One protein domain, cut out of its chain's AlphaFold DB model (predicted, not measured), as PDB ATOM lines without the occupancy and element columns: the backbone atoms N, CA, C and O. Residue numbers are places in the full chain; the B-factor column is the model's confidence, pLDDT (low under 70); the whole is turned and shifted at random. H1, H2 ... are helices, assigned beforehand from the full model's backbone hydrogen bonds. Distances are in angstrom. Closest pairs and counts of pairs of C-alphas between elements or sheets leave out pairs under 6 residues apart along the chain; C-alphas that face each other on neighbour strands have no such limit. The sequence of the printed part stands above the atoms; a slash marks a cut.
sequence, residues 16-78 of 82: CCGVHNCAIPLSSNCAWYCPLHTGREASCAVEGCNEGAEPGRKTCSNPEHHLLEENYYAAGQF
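This is residues 16 to 78 of the 82 residues of the protein "CxC6 domain-containing protein" of Dacryopinax primogenitus (strain DJM 731) (UniProt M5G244). The printed part has little regular structure: a looped stretch, residues 16 to 37, lies at one end, the short helix H1 leads from it to a second looped stretch, residues 42 to 62, and the longer helix H2 lies at the other end, where residues 71 to 78 stick out. The 63 printed residues include two named helices, H1 then H2, and no named strand; the class is all helix, with only 17 residues in named elements. The whole is only just compact, close to loose, with a radius of gyration of the C-alphas of 12.6 A and spans of 33 by 28 by 21 A.

C-alpha 16 is at (31.211, 27.276, 205.309). H1 is residues 38 to 41, beginning at C-alpha (33.765, 21.014, 216.174). H2 is residues 63 to 75, 17.7 A long, ending at C-alpha (8.578, 23.114, 212.282).

H1 and H2 are apart, with no C-alpha of one within 8 A of the other. In H2 every O i to N i+4 pair is within hydrogen-bond range; H1 is too short for such a pair.

The C-alphas farthest apart, those of Ala 23 and Pro 63, are 33.8 A apart. The link from H1 to H2 is long, 21 residues. The printed part has no cut. Residues 75 to 78 have pLDDT under 70.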
ATOM      1  N   CYS A  16      30.469  26.421 204.397       77.75
ATOM      2  CA  CYS A  16      31.211  27.276 205.309       77.75
ATOM      3  C   CYS A  16      30.879  26.860 206.736       77.75
ATOM      4  O   CYS A  16      29.807  26.329 207.018       77.75
ATOM      5  N   CYS A  17      31.800  27.133 207.652       83.62
ATOM      6  CA  CYS A  17      31.548  26.932 209.068       83.62
ATOM      7  C   CYS A  17      30.313  27.732 209.516       83.62
ATOM      8  O   CYS A  17      30.237  28.930 209.255       83.62
ATOM      9  N   GLY A  18      29.417  27.115 210.291       77.56
ATOM     10  CA  GLY A  18      28.226  27.757 210.870       77.56
ATOM     11  C   GLY A  18      28.503  28.844 211.920       77.56
ATOM     12  O   GLY A  18      27.598  29.271 212.627       77.56
ATOM     13  N   VAL A  19      29.754  29.292 212.060       80.38
ATOM     14  CA  VAL A  19      30.134  30.391 212.953       80.38
ATOM     15  C   VAL A  19      30.248  31.659 212.129       80.38
ATOM     16  O   VAL A  19      31.012  31.699 211.162       80.38
ATOM     17  N   HIS A  20      29.528  32.705 212.538       77.25
ATOM     18  CA  HIS A  20      29.617  34.016 211.902       77.25
ATOM     19  C   HIS A  20      31.077  34.475 211.788       77.25
ATOM     20  O   HIS A  20      31.833  34.417 212.758       77.25
ATOM     21  N   ASN A  21      31.463  34.932 210.593       77.81
ATOM     22  CA  ASN A  21      32.817  35.400 210.278       77.81
ATOM     23  C   ASN A  21      33.927  34.329 210.405       77.81
ATOM     24  O   ASN A  21      35.108  34.659 210.520       77.81
ATOM     25  N   CYS A  22      33.596  33.037 210.377       83.38
ATOM     26  CA  CYS A  22      34.611  31.992 210.311       83.38
ATOM     27  C   CYS A  22      35.034  31.736 208.857       83.38
ATOM     28  O   CYS A  22      34.246  31.249 208.051       83.38
ATOM     29  N   ALA A  23      36.299  32.025 208.536       84.19
ATOM     30  CA  ALA A  23      36.885  31.791 207.212       84.19
ATOM     31  C   ALA A  23      37.582  30.420 207.078       84.19
ATOM     32  O   ALA A  23      38.227  30.145 206.068       84.19
ATOM     33  N   ILE A  24      37.512  29.572 208.113       83.94
ATOM     34  CA  ILE A  24      38.198  28.275 208.117       83.94
ATOM     35  C   ILE A  24      37.384  27.281 207.278       83.94
ATOM     36  O   ILE A  24      36.186  27.123 207.541       83.94
ATOM     37  N   PRO A  25      38.018  26.576 206.322       83.06
ATOM     38  CA  PRO A  25      37.335  25.559 205.539       83.06
ATOM     39  C   PRO A  25      36.857  24.408 206.431       83.06
ATOM     40  O   PRO A  25      37.478  24.062 207.442       83.06
ATOM     41  N   LEU A  26      35.737  23.805 206.047       84.44
ATOM     42  CA  LEU A  26      35.234  22.602 206.697       84.44
ATOM     43  C   LEU A  26      36.164  21.418 206.416       84.44
ATOM     44  O   LEU A  26      36.768  21.320 205.350       84.44
ATOM     45  N   SER A  27      36.253  20.494 207.370       84.19
ATOM     46  CA  SER A  27      36.996  19.239 207.201       84.19
ATOM     47  C   SER A  27      36.309  18.278 206.225       84.19
ATOM     48  O   SER A  27      36.964  17.420 205.639       84.19
ATOM     49  N   SER A  28      34.994  18.410 206.055       80.75
ATOM     50  CA  SER A  28      34.180  17.604 205.154       80.75
ATOM     51  C   SER A  28      32.981  18.416 204.673       80.75
ATOM     52  O   SER A  28      32.459  19.243 205.418       80.75
ATOM     53  N   ASN A  29      32.494  18.141 203.464       72.94
ATOM     54  CA  ASN A  29      31.291  18.781 202.918       72.94
ATOM     55  C   ASN A  29      30.023  18.480 203.736       72.94
ATOM     56  O   ASN A  29      29.028  19.181 203.585       72.94
ATOM     57  N   CYS A  30      30.050  17.447 204.585       76.00
ATOM     58  CA  CYS A  30      28.954  17.118 205.497       76.00
ATOM     59  C   CYS A  30      29.081  17.792 206.874       76.00
ATOM     60  O   CYS A  30      28.140  17.725 207.663       76.00
ATOM     61  N   ALA A  31      30.233  18.391 207.194       76.12
ATOM     62  CA  ALA A  31      30.454  19.019 208.492       76.12
ATOM     63  C   ALA A  31      29.759  20.384 208.542       76.12
ATOM     64  O   ALA A  31      29.845  21.164 207.600       76.12
ATOM     65  N   TRP A  32      29.087  20.694 209.651       77.69
ATOM     66  CA  TRP A  32      28.478  22.017 209.849       77.69
ATOM     67  C   TRP A  32      29.488  23.034 210.391       77.69
ATOM     68  O   TRP A  32      29.334  24.243 210.208       77.69
ATOM     69  N   TYR A  33      30.546  22.550 211.044       85.06
ATOM     70  CA  TYR A  33      31.571  23.371 211.672       85.06
ATOM     71  C   TYR A  33      32.971  22.973 211.206       85.06
ATOM     72  O   TYR A  33      33.247  21.824 210.863       85.06
ATOM     73  N   CYS A  34      33.871  23.955 211.163       88.12
ATOM     74  CA  CYS A  34      35.274  23.714 210.842       88.12
ATOM     75  C   CYS A  34      35.946  22.927 211.983       88.12
ATOM     76  O   CYS A  34      35.440  22.949 213.107       88.12
ATOM     77  N   PRO A  35      37.108  22.284 211.762       87.31
ATOM     78  CA  PRO A  35      37.809  21.520 212.802       87.31
ATOM     79  C   PRO A  35      38.039  22.303 214.107       87.31
ATOM     80  O   PRO A  35      38.010  21.704 215.178       87.31
ATOM     81  N   LEU A  36      38.189  23.633 214.036       86.12
ATOM     82  CA  LEU A  36      38.332  24.508 215.207       86.12
ATOM     83  C   LEU A  36      37.024  24.682 216.003       86.12
ATOM     84  O   LEU A  36      37.054  24.892 217.210       86.12
ATOM     85  N   HIS A  37      35.875  24.600 215.332       86.19
ATOM     86  CA  HIS A  37      34.547  24.790 215.913       86.19
ATOM     87  C   HIS A  37      33.749  23.491 216.050       86.19
ATOM     88  O   HIS A  37      32.569  23.548 216.376       86.19
ATOM     89  N   THR A  38      34.376  22.327 215.879       83.12
ATOM     90  CA  THR A  38      33.765  21.014 216.174       83.12
ATOM     91  C   THR A  38      33.229  20.937 217.607       83.12
ATOM     92  O   THR A  38      32.194  20.331 217.855       83.12
ATOM     93  N   GLY A  39      33.847  21.648 218.556       79.31
ATOM     94  CA  GLY A  39      33.329  21.781 219.922       79.31
ATOM     95  C   GLY A  39      31.940  22.432 220.014       79.31
ATOM     96  O   GLY A  39      31.218  22.170 220.972       79.31
ATOM     97  N   ARG A  40      31.523  23.230 219.016       77.44
ATOM     98  CA  ARG A  40      30.158  23.780 218.942       77.44
ATOM     99  C   ARG A  40      29.124  22.733 218.547       77.44
ATOM    100  O   ARG A  40      27.970  22.898 218.909       77.44
ATOM    101  N   GLU A  41      29.521  21.659 217.865       76.88
ATOM    102  CA  GLU A  41      28.637  20.500 217.653       76.88
ATOM    103  C   GLU A  41      28.367  19.769 218.965       76.88
ATOM    104  O   GLU A  41      27.283  19.237 219.164       76.88
ATOM    105  N   ALA A  42      29.346  19.783 219.871       81.31
ATOM    106  CA  ALA A  42      29.239  19.210 221.206       81.31
ATOM    107  C   ALA A  42      28.682  20.193 222.249       81.31
ATOM    108  O   ALA A  42      28.619  19.852 223.427       81.31
ATOM    109  N   SER A  43      28.300  21.408 221.852       85.38
ATOM    110  CA  SER A  43      27.709  22.419 222.736       85.38
ATOM    111  C   SER A  43      26.235  22.603 222.405       85.38
ATOM    112  O   SER A  43      25.819  22.406 221.265       85.38
ATOM    113  N   CYS A  44      25.438  22.998 223.395       87.38
ATOM    114  CA  CYS A  44      24.030  23.284 223.178       87.38
ATOM    115  C   CYS A  44      23.862  24.379 222.111       87.38
ATOM    116  O   CYS A  44      24.461  25.448 222.196       87.38
ATOM    117  N   ALA A  45      23.008  24.119 221.123       82.12
ATOM    118  CA  ALA A  45      22.698  25.050 220.043       82.12
ATOM    119  C   ALA A  45      21.864  26.266 220.493       82.12
ATOM    120  O   ALA A  45      21.598  27.149 219.682       82.12
ATOM    121  N   VAL A  46      21.432  26.314 221.759       83.50
ATOM    122  CA  VAL A  46      20.652  27.429 222.302       83.50
ATOM    123  C   VAL A  46      21.560  28.611 222.613       83.50
ATOM    124  O   VAL A  46      22.541  28.486 223.346       83.50
ATOM    125  N   GLU A  47      21.211  29.781 222.078       79.94
ATOM    126  CA  GLU A  47      21.955  31.014 222.322       79.94
ATOM    127  C   GLU A  47      21.958  31.367 223.817       79.94
ATOM    128  O   GLU A  47      20.913  31.471 224.454       79.94
ATOM    129  N   GLY A  48      23.152  31.544 224.388       81.19
ATOM    130  CA  GLY A  48      23.332  31.815 225.817       81.19
ATOM    131  C   GLY A  48      23.448  30.568 226.700       81.19
ATOM    132  O   GLY A  48      23.763  30.700 227.881       81.19
ATOM    133  N   CYS A  49      23.273  29.363 226.147       85.00
ATOM    134  CA  CYS A  49      23.592  28.125 226.846       85.00
ATOM    135  C   CYS A  49      25.046  27.721 226.579       85.00
ATOM    136  O   CYS A  49      25.492  27.677 225.436       85.00
ATOM    137  N   ASN A  50      25.791  27.408 227.640       81.00
ATOM    138  CA  ASN A  50      27.188  26.974 227.547       81.00
ATOM    139  C   ASN A  50      27.383  25.514 227.998       81.00
ATOM    140  O   ASN A  50      28.506  25.095 228.288       81.00
ATOM    141  N   GLU A  51      26.285  24.763 228.104       85.69
ATOM    142  CA  GLU A  51      26.289  23.345 228.457       85.69
ATOM    143  C   GLU A  51      26.600  22.471 227.238       85.69
ATOM    144  O   GLU A  51      26.375  22.862 226.089       85.69
ATOM    145  N   GLY A  52      27.118  21.269 227.494       85.88
ATOM    146  CA  GLY A  52      27.367  20.282 226.448       85.88
ATOM    147  C   GLY A  52      26.059  19.763 225.851       85.88
ATOM    148  O   GLY A  52      25.096  19.526 226.579       85.88
ATOM    149  N   ALA A  53      26.027  19.582 224.533       86.25
ATOM    150  CA  ALA A  53      24.942  18.867 223.878       86.25
ATOM    151  C   ALA A  53      25.015  17.372 224.215       86.25
ATOM    152  O   ALA A  53      26.100  16.797 224.340       86.25
ATOM    153  N   GLU A  54      23.853  16.737 224.345       84.38
ATOM    154  CA  GLU A  54      23.781  15.294 224.542       84.38
ATOM    155  C   GLU A  54      24.116  14.531 223.251       84.38
ATOM    156  O   GLU A  54      23.799  14.988 222.148       84.38
ATOM    157  N   PRO A  55      24.741  13.343 223.346       78.25
ATOM    158  CA  PRO A  55      25.087  12.554 222.171       78.25
ATOM    159  C   PRO A  55      23.832  12.195 221.357       78.25
ATOM    160  O   PRO A  55      22.913  11.548 221.853       78.25
ATOM    161  N   GLY A  56      23.811  12.599 220.084       79.88
ATOM    162  CA  GLY A  56      22.675  12.395 219.174       79.88
ATOM    163  C   GLY A  56      21.652  13.536 219.159       79.88
ATOM    164  O   GLY A  56      20.723  13.493 218.354       79.88
ATOM    165  N   ARG A  57      21.841  14.564 219.992       79.94
ATOM    166  CA  ARG A  57      21.051  15.799 220.016       79.94
ATOM    167  C   ARG A  57      21.951  17.013 219.802       79.94
ATOM    168  O   ARG A  57      23.174  16.924 219.857       79.94
ATOM    169  N   LYS A  58      21.336  18.158 219.522       81.44
ATOM    170  CA  LYS A  58      21.999  19.469 219.431       81.44
ATOM    171  C   LYS A  58      21.762  20.309 220.688       81.44
ATOM    172  O   LYS A  58      22.174  21.465 220.745       81.44
ATOM    173  N   THR A  59      21.088  19.761 221.693       88.31
ATOM    174  CA  THR A  59      20.695  20.457 222.920       88.31
ATOM    175  C   THR A  59      21.234  19.755 224.162       88.31
ATOM    176  O   THR A  59      21.546  18.565 224.127       88.31
ATOM    177  N   CYS A  60      21.452  20.525 225.233       90.06
ATOM    178  CA  CYS A  60      21.807  19.984 226.546       90.06
ATOM    179  C   CYS A  60      20.570  19.392 227.228       90.06
ATOM    180  O   CYS A  60      19.458  19.707 226.819       90.06
ATOM    181  N   SER A  61      20.749  18.650 228.325       88.44
ATOM    182  CA  SER A  61      19.677  17.966 229.073       88.44
ATOM    183  C   SER A  61      18.581  18.867 229.677       88.44
ATOM    184  O   SER A  61      17.729  18.378 230.422       88.44
ATOM    185  N   ASN A  62      18.570  20.172 229.386       88.75
ATOM    186  CA  ASN A  62      17.482  21.057 229.779       88.75
ATOM    187  C   ASN A  62      16.216  20.750 228.965       88.75
ATOM    188  O   ASN A  62      16.242  20.800 227.730       88.75
ATOM    189  N   PRO A  63      15.070  20.526 229.634       87.81
ATOM    190  CA  PRO A  63      13.826  20.166 228.958       87.81
ATOM    191  C   PRO A  63      13.318  21.274 228.027       87.81
ATOM    192  O   PRO A  63      12.745  20.976 226.985       87.81
ATOM    193  N   GLU A  64      13.564  22.546 228.352       88.25
ATOM    194  CA  GLU A  64      13.197  23.678 227.491       88.25
ATOM    195  C   GLU A  64      13.994  23.683 226.179       88.25
ATOM    196  O   GLU A  64      13.446  23.970 225.115       88.25
ATOM    197  N   HIS A  65      15.276  23.313 226.235       89.38
ATOM    198  CA  HIS A  65      16.130  23.235 225.052       89.38
ATOM    199  C   HIS A  65      15.765  22.014 224.203       89.38
ATOM    200  O   HIS A  65      15.645  22.142 222.988       89.38
ATOM    201  N   HIS A  66      15.486  20.866 224.825       87.69
ATOM    202  CA  HIS A  66      14.963  19.695 224.115       87.69
ATOM    203  C   HIS A  66      13.657  20.023 223.391       87.69
ATOM    204  O   HIS A  66      13.531  19.733 222.206       87.69
ATOM    205  N   LEU A  67      12.720  20.692 224.066       87.38
ATOM    206  CA  LEU A  67      11.460  21.096 223.454       87.38
ATOM    207  C   LEU A  67      11.686  22.062 222.282       87.38
ATOM    208  O   LEU A  67      10.978  21.985 221.280       87.38
ATOM    209  N   LEU A  68      12.671  22.962 222.369       86.06
ATOM    210  CA  LEU A  68      13.050  23.828 221.251       86.06
ATOM    211  C   LEU A  68      13.579  23.020 220.061       86.06
ATOM    212  O   LEU A  68      13.189  23.284 218.928       86.06
ATOM    213  N   GLU A  69      14.441  22.034 220.308       87.31
ATOM    214  CA  GLU A  69      14.950  21.128 219.278       87.31
ATOM    215  C   GLU A  69      13.815  20.323 218.631       87.31
ATOM    216  O   GLU A  69      13.715  20.267 217.407       87.31
ATOM    217  N   GLU A  70      12.915  19.755 219.433       86.75
ATOM    218  CA  GLU A  70      11.745  19.018 218.953       86.75
ATOM    219  C   GLU A  70      10.811  19.910 218.131       86.75
ATOM    220  O   GLU A  70      10.390  19.520 217.041       86.75
ATOM    221  N   ASN A  71      10.554  21.138 218.591       85.56
ATOM    222  CA  ASN A  71       9.801  22.133 217.835       85.56
ATOM    223  C   ASN A  71      10.513  22.525 216.540       85.56
ATOM    224  O   ASN A  71       9.845  22.712 215.532       85.56
ATOM    225  N   TYR A  72      11.843  22.630 216.531       82.06
ATOM    226  CA  TYR A  72      12.610  22.917 215.321       82.06
ATOM    227  C   TYR A  72      12.492  21.777 214.302       82.06
ATOM    228  O   TYR A  72      12.264  22.033 213.122       82.06
ATOM    229  N   TYR A  73      12.583  20.518 214.739       79.25
ATOM    230  CA  TYR A  73      12.385  19.363 213.860       79.25
ATOM    231  C   TYR A  73      10.936  19.235 213.374       79.25
ATOM    232  O   TYR A  73      10.715  18.905 212.209       79.25
ATOM    233  N   ALA A  74       9.957  19.548 214.225       78.62
ATOM    234  CA  ALA A  74       8.546  19.580 213.850       78.62
ATOM    235  C   ALA A  74       8.241  20.727 212.865       78.62
ATOM    236  O   ALA A  74       7.586  20.518 211.846       78.62
ATOM    237  N   ALA A  75       8.760  21.930 213.122       67.50
ATOM    238  CA  ALA A  75       8.578  23.114 212.282       67.50
ATOM    239  C   ALA A  75       9.410  23.064 210.992       67.50
ATOM    240  O   ALA A  75       9.017  23.654 209.990       67.50
ATOM    241  N   GLY A  76      10.515  22.316 210.969       53.31
ATOM    242  CA  GLY A  76      11.301  22.030 209.767       53.31
ATOM    243  C   GLY A  76      10.525  21.257 208.693       53.31
ATOM    244  O   GLY A  76      10.949  21.227 207.541       53.31
ATOM    245  N   GLN A  77       9.356  20.695 209.029       52.50
ATOM    246  CA  GLN A  77       8.395  20.177 208.048       52.50
ATOM    247  C   GLN A  77       7.507  21.271 207.418       52.50
ATOM    248  O   GLN A  77       6.732  20.978 206.510       52.50
ATOM    249  N   PHE A  78       7.620  22.531 207.853       42.91
ATOM    250  CA  PHE A  78       6.785  23.652 207.410       42.91
ATOM    251  C   PHE A  78       7.553  24.992 207.369       42.91
ATOM    252  O   PHE A  78       7.097  26.002 207.893       42.91
TER     253      PHE A  78